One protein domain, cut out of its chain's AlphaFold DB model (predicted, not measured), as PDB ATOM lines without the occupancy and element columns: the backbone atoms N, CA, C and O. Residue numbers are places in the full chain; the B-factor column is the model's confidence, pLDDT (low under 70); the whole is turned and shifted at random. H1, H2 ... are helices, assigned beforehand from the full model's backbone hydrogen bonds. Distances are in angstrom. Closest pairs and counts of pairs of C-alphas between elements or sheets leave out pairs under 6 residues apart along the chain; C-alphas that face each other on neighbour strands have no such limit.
ATOM      1  N   ARG A   6     125.163 196.714 133.775       92.94
ATOM      2  CA  ARG A   6     125.007 198.165 133.975       92.94
ATOM      3  C   ARG A   6     126.321 198.942 133.890       92.94
ATOM      4  O   ARG A   6     126.280 200.152 133.704       92.94
ATOM      5  N   TYR A   7     127.472 198.292 134.029       92.75
ATOM      6  CA  TYR A   7     128.771 198.956 133.918       92.75
ATOM      7  C   TYR A   7     129.085 199.350 132.469       92.75
ATOM      8  O   TYR A   7     129.934 200.202 132.257       92.75
ATOM      9  N   ALA A   8     128.365 198.799 131.485       95.06
ATOM     10  CA  ALA A   8     128.445 199.240 130.097       95.06
ATOM     11  C   ALA A   8     127.629 200.516 129.810       95.06
ATOM     12  O   ALA A   8     127.696 201.048 128.711       95.06
ATOM     13  N   SER A   9     126.876 201.049 130.787       95.88
ATOM     14  CA  SER A   9     126.037 202.247 130.586       95.88
ATOM     15  C   SER A   9     126.813 203.565 130.540       95.88
ATOM     16  O   SER A   9     126.284 204.576 130.082       95.88
ATOM     17  N   LYS A  10     128.048 203.578 131.047       96.38
ATOM     18  CA  LYS A  10     128.918 204.756 131.076       96.38
ATOM     19  C   LYS A  10     130.391 204.330 131.043       96.38
ATOM     20  O   LYS A  10     130.696 203.284 131.608       96.38
ATOM     21  N   PRO A  11     131.304 205.145 130.487       94.88
ATOM     22  CA  PRO A  11     132.721 204.787 130.347       94.88
ATOM     23  C   PRO A  11     133.440 204.427 131.657       94.88
ATOM     24  O   PRO A  11     134.251 203.513 131.682       94.88
ATOM     25  N   MET A  12     133.142 205.121 132.766       94.75
ATOM     26  CA  MET A  12     133.838 204.949 134.063       94.75
ATOM     27  C   MET A  12     135.376 205.033 133.965       94.75
ATOM     28  O   MET A  12     136.093 204.339 134.684       94.75
ATOM     29  N   THR A  13     135.892 205.866 133.055       95.69
ATOM     30  CA  THR A  13     137.316 205.903 132.685       95.69
ATOM     31  C   THR A  13     138.239 206.102 133.888       95.69
ATOM     32  O   THR A  13     139.191 205.347 134.051       95.69
ATOM     33  N   ALA A  14     137.932 207.053 134.777       96.94
ATOM     34  CA  ALA A  14     138.769 207.336 135.945       96.94
ATOM     35  C   ALA A  14     138.806 206.161 136.938       96.94
ATOM     36  O   ALA A  14     139.859 205.828 137.481       96.94
ATOM     37  N   GLU A  15     137.667 205.509 137.175       96.44
ATOM     38  CA  GLU A  15     137.583 204.345 138.055       96.44
ATOM     39  C   GLU A  15     138.318 203.130 137.475       96.44
ATOM     40  O   GLU A  15     138.961 202.384 138.222       96.44
ATOM     41  N   LEU A  16     138.238 202.942 136.155       96.56
ATOM     42  CA  LEU A  16     138.938 201.884 135.431       96.56
ATOM     43  C   LEU A  16     140.453 202.110 135.415       96.56
ATOM     44  O   LEU A  16     141.193 201.173 135.714       96.56
ATOM     45  N   ASP A  17     140.911 203.335 135.152       97.81
ATOM     46  CA  ASP A  17     142.329 203.703 135.229       97.81
ATOM     47  C   ASP A  17     142.877 203.462 136.640       97.81
ATOM     48  O   ASP A  17     143.872 202.760 136.814       97.81
ATOM     49  N   ALA A  18     142.168 203.930 137.672       98.25
ATOM     50  CA  ALA A  18     142.577 203.702 139.055       98.25
ATOM     51  C   ALA A  18     142.605 202.206 139.421       98.25
ATOM     52  O   ALA A  18     143.410 201.778 140.253       98.25
ATOM     53  N   TYR A  19     141.705 201.393 138.856       96.94
ATOM     54  CA  TYR A  19     141.732 199.939 139.025       96.94
ATOM     55  C   TYR A  19     142.942 199.309 138.324       96.94
ATOM     56  O   TYR A  19     143.629 198.490 138.937       96.94
ATOM     57  N   ALA A  20     143.241 199.724 137.092       97.81
ATOM     58  CA  ALA A  20     144.407 199.270 136.341       97.81
ATOM     59  C   ALA A  20     145.720 199.616 137.061       97.81
ATOM     60  O   ALA A  20     146.576 198.744 137.200       97.81
ATOM     61  N   ASP A  21     145.844 200.824 137.617       98.25
ATOM     62  CA  ASP A  21     147.022 201.243 138.385       98.25
ATOM     63  C   ASP A  21     147.265 200.323 139.598       98.25
ATOM     64  O   ASP A  21     148.398 199.913 139.863       98.25
ATOM     65  N   ARG A  22     146.201 199.906 140.306       98.50
ATOM     66  CA  ARG A  22     146.313 198.939 141.418       98.50
ATOM     67  C   ARG A  22     146.753 197.552 140.951       98.50
ATOM     68  O   ARG A  22     147.496 196.882 141.669       98.50
ATOM     69  N   LEU A  23     146.290 197.107 139.782       97.69
ATOM     70  CA  LEU A  23     146.722 195.836 139.199       97.69
ATOM     71  C   LEU A  23     148.199 195.887 138.798       97.69
ATOM     72  O   LEU A  23     148.942 194.974 139.145       97.69
ATOM     73  N   ILE A  24     148.642 196.966 138.148       98.31
ATOM     74  CA  ILE A  24     150.047 197.169 137.766       98.31
ATOM     75  C   ILE A  24     150.940 197.184 139.012       98.31
ATOM     76  O   ILE A  24     151.918 196.439 139.067       98.31
ATOM     77  N   ALA A  25     150.558 197.930 140.056       98.38
ATOM     78  CA  ALA A  25     151.299 197.964 141.317       98.38
ATOM     79  C   ALA A  25     151.400 196.582 141.989       98.38
ATOM     80  O   ALA A  25     152.407 196.267 142.620       98.38
ATOM     81  N   ARG A  26     150.375 195.729 141.849       98.44
ATOM     82  CA  ARG A  26     150.421 194.342 142.332       98.44
ATOM     83  C   ARG A  26     151.383 193.484 141.510       98.44
ATOM     84  O   ARG A  26     152.080 192.660 142.096       98.44
ATOM     85  N   VAL A  27     151.408 193.647 140.187       98.38
ATOM     86  CA  VAL A  27     152.333 192.907 139.314       98.38
ATOM     87  C   VAL A  27     153.781 193.288 139.621       98.38
ATOM     88  O   VAL A  27     154.617 192.399 139.735       98.38
ATOM     89  N   GLU A  28     154.066 194.568 139.867       98.62
ATOM     90  CA  GLU A  28     155.404 195.042 140.254       98.62
ATOM     91  C   GLU A  28     155.970 194.300 141.479       98.62
ATOM     92  O   GLU A  28     157.150 193.963 141.509       98.62
ATOM     93  N   GLN A  29     155.129 193.973 142.470       98.50
ATOM     94  CA  GLN A  29     155.555 193.248 143.677       98.50
ATOM     95  C   GLN A  29     156.081 191.836 143.386       98.50
ATOM     96  O   GLN A  29     156.885 191.317 144.156       98.50
ATOM     97  N   VAL A  30     155.610 191.201 142.308       98.44
ATOM     98  CA  VAL A  30     156.007 189.838 141.915       98.44
ATOM     99  C   VAL A  30     156.937 189.814 140.700       98.44
ATOM    100  O   VAL A  30     157.582 188.798 140.452       98.44
ATOM    101  N   ALA A  31     157.027 190.920 139.960       98.44
ATOM    102  CA  ALA A  31     157.885 191.107 138.798       98.44
ATOM    103  C   ALA A  31     158.515 192.517 138.817       98.44
ATOM    104  O   ALA A  31     158.043 193.411 138.109       98.44
ATOM    105  N   PRO A  32     159.574 192.738 139.621       98.31
ATOM    106  CA  PRO A  32     160.227 194.041 139.716       98.31
ATOM    107  C   PRO A  32     160.761 194.529 138.364       98.31
ATOM    108  O   PRO A  32     161.382 193.770 137.618       98.31
ATOM    109  N   GLY A  33     160.533 195.804 138.056       98.31
ATOM    110  CA  GLY A  33     160.854 196.428 136.772       98.31
ATOM    111  C   GLY A  33     159.724 196.355 135.741       98.31
ATOM    112  O   GLY A  33     159.834 196.992 134.691       98.31
ATOM    113  N   PHE A  34     158.626 195.643 136.028       98.31
ATOM    114  CA  PHE A  34     157.481 195.536 135.123       98.31
ATOM    115  C   PHE A  34     156.917 196.910 134.761       98.31
ATOM    116  O   PHE A  34     156.774 197.219 133.582       98.31
ATOM    117  N   THR A  35     156.669 197.765 135.752       98.19
ATOM    118  CA  THR A  35     156.077 199.094 135.552       98.19
ATOM    119  C   THR A  35     156.956 199.963 134.655       98.19
ATOM    120  O   THR A  35     156.456 200.616 133.743       98.19
ATOM    121  N   ALA A  36     158.276 199.919 134.863       98.31
ATOM    122  CA  ALA A  36     159.239 200.660 134.050       98.31
ATOM    123  C   ALA A  36     159.333 200.142 132.600       98.31
ATOM    124  O   ALA A  36     159.771 200.876 131.718       98.31
ATOM    125  N   SER A  37     158.919 198.895 132.345       98.12
ATOM    126  CA  SER A  37     158.908 198.283 131.008       98.12
ATOM    127  C   SER A  37     157.669 198.626 130.167       98.12
ATOM    128  O   SER A  37     157.633 198.320 128.973       98.12
ATOM    129  N   ILE A  38     156.648 199.264 130.753       98.00
ATOM    130  CA  ILE A  38     155.399 199.595 130.057       98.00
ATOM    131  C   ILE A  38     155.635 200.774 129.101       98.00
ATOM    132  O   ILE A  38     155.857 201.901 129.532       98.00
ATOM    133  N   LEU A  39     155.521 200.524 127.792       98.38
ATOM    134  CA  LEU A  39     155.618 201.566 126.756       98.38
ATOM    135  C   LEU A  39     154.277 202.259 126.480       98.38
ATOM    136  O   LEU A  39     154.229 203.436 126.131       98.38
ATOM    137  N   HIS A  40     153.182 201.512 126.599       98.06
ATOM    138  CA  HIS A  40     151.831 201.992 126.355       98.06
ATOM    139  C   HIS A  40     150.834 201.170 127.172       98.06
ATOM    140  O   HIS A  40     151.073 199.991 127.443       98.06
ATOM    141  N   ARG A  41     149.703 201.782 127.536       96.06
ATOM    142  CA  ARG A  41     148.592 201.107 128.212       96.06
ATOM    143  C   ARG A  41     147.277 201.425 127.513       96.06
ATOM    144  O   ARG A  41     147.020 202.579 127.184       96.06
ATOM    145  N   GLN A  42     146.433 200.410 127.377       96.31
ATOM    146  CA  GLN A  42     145.042 200.555 126.971       96.31
ATOM    147  C   GLN A  42     144.167 199.876 128.020       96.31
ATOM    148  O   GLN A  42     144.359 198.698 128.327       96.31
ATOM    149  N   VAL A  43     143.213 200.620 128.574       96.50
ATOM    150  CA  VAL A  43     142.224 200.097 129.516       96.50
ATOM    151  C   VAL A  43     140.898 200.009 128.778       96.50
ATOM    152  O   VAL A  43     140.365 201.021 128.336       96.50
ATOM    153  N   ILE A  44     140.396 198.789 128.603       95.50
ATOM    154  CA  ILE A  44     139.147 198.518 127.889       95.50
ATOM    155  C   ILE A  44     138.093 198.147 128.927       95.50
ATOM    156  O   ILE A  44     138.169 197.080 129.545       95.50
ATOM    157  N   GLY A  45     137.128 199.040 129.128       95.38
ATOM    158  CA  GLY A  45     136.012 198.839 130.033       95.38
ATOM    159  C   GLY A  45     134.803 198.178 129.367       95.38
ATOM    160  O   GLY A  45     134.769 197.976 128.153       95.38
ATOM    161  N   PRO A  46     133.765 197.856 130.159       95.50
ATOM    162  CA  PRO A  46     132.511 197.306 129.643       95.50
ATOM    163  C   PRO A  46     131.804 198.229 128.642       95.50
ATOM    164  O   PRO A  46     131.159 197.735 127.723       95.50
ATOM    165  N   TYR A  47     131.933 199.551 128.807       96.31
ATOM    166  CA  TYR A  47     131.358 200.538 127.895       96.31
ATOM    167  C   TYR A  47     131.994 200.448 126.508       96.31
ATOM    168  O   TYR A  47     131.276 200.288 125.522       96.31
ATOM    169  N   GLU A  48     133.328 200.474 126.433       96.75
ATOM    170  CA  GLU A  48     134.056 200.340 125.169       96.75
ATOM    171  C   GLU A  48     133.812 198.963 124.545       96.75
ATOM    172  O   GLU A  48     133.598 198.865 123.342       96.75
ATOM    173  N   MET A  49     133.757 197.896 125.352       95.81
ATOM    174  CA  MET A  49     133.407 196.562 124.852       95.81
ATOM    175  C   MET A  49     132.053 196.544 124.128       95.81
ATOM    176  O   MET A  49     131.931 195.923 123.073       95.81
ATOM    177  N   GLU A  50     131.044 197.222 124.670       96.06
ATOM    178  CA  GLU A  50     129.726 197.309 124.045       96.06
ATOM    179  C   GLU A  50     129.731 198.188 122.787       96.06
ATOM    180  O   GLU A  50     129.222 197.760 121.752       96.06
ATOM    181  N   HIS A  51     130.330 199.379 122.853       96.38
ATOM    182  CA  HIS A  51     130.198 200.397 121.805       96.38
ATOM    183  C   HIS A  51     131.200 200.236 120.654       96.38
ATOM    184  O   HIS A  51     130.856 200.532 119.513       96.38
ATOM    185  N   GLU A  52     132.406 199.733 120.925       96.38
ATOM    186  CA  GLU A  52     133.463 199.567 119.917       96.38
ATOM    187  C   GLU A  52     133.510 198.139 119.357       96.38
ATOM    188  O   GLU A  52     133.856 197.934 118.194       96.38
ATOM    189  N   TYR A  53     133.158 197.131 120.167       94.31
ATOM    190  CA  TYR A  53     133.264 195.716 119.773       94.31
ATOM    191  C   TYR A  53     131.918 195.002 119.615       94.31
ATOM    192  O   TYR A  53     131.894 193.833 119.233       94.31
ATOM    193  N   GLY A  54     130.797 195.667 119.911       93.19
ATOM    194  CA  GLY A  54     129.463 195.063 119.837       93.19
ATOM    195  C   GLY A  54     129.204 193.996 120.906       93.19
ATOM    196  O   GLY A  54     128.272 193.199 120.777       93.19
TER     197      GLY A  54
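AT A GLANCE: This is residues 6 to 54 of the 118 residues of the protein "NAD(P)/FAD-dependent oxidoreductase" of Deltaproteobacteria bacterium (UniProt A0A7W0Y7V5). One long helix, H2, makes one side of a narrow rod-shaped loop, and residues 31 to 45 fold back from its far end to a small corner where the short helices H1 and H3 pack together. The printed part has 49 residues with three named helices, in the order H1, H2, H3, and no named strand; the class is all helix. It is loose, with a radius of gyration of the C-alphas of 13.0 A and spans of 36 by 17 by 14 A.

HOW THE PARTS SIT: H2, residues 13 to 30, is apart from H1, residues 6 to 9, and from H3, residues 46 to 53. H1 and H3 touch, the closest C-alphas being those of Ala 8 and Tyr 47, 3.9 A apart. Every O i to N i+4 pair is within hydrogen-bond range in H3, and 12 of 14 are in H2; H1 is too short for such a pair, and its 1 pair of O i to N i+3 is within range.

IN THESE COORDINATES: H2 is 26.3 A long, from C-alpha 13 at (137.316, 205.903, 132.685) to C-alpha 30 at (156.007, 189.838, 141.915). H1 measures 5.4 A, and H3 10.0 A, ending with C-alpha 53 at (133.264, 195.716, 119.773).

THE WHOLE: The C-alphas farthest apart, those of Pro 32 and Gly 54, are 36.6 A apart. The link from H1 to H2 is tight and that from H2 to H3 is long, 15 residues. The printed part has no cut, and no printed residue is under 70 in pLDDT.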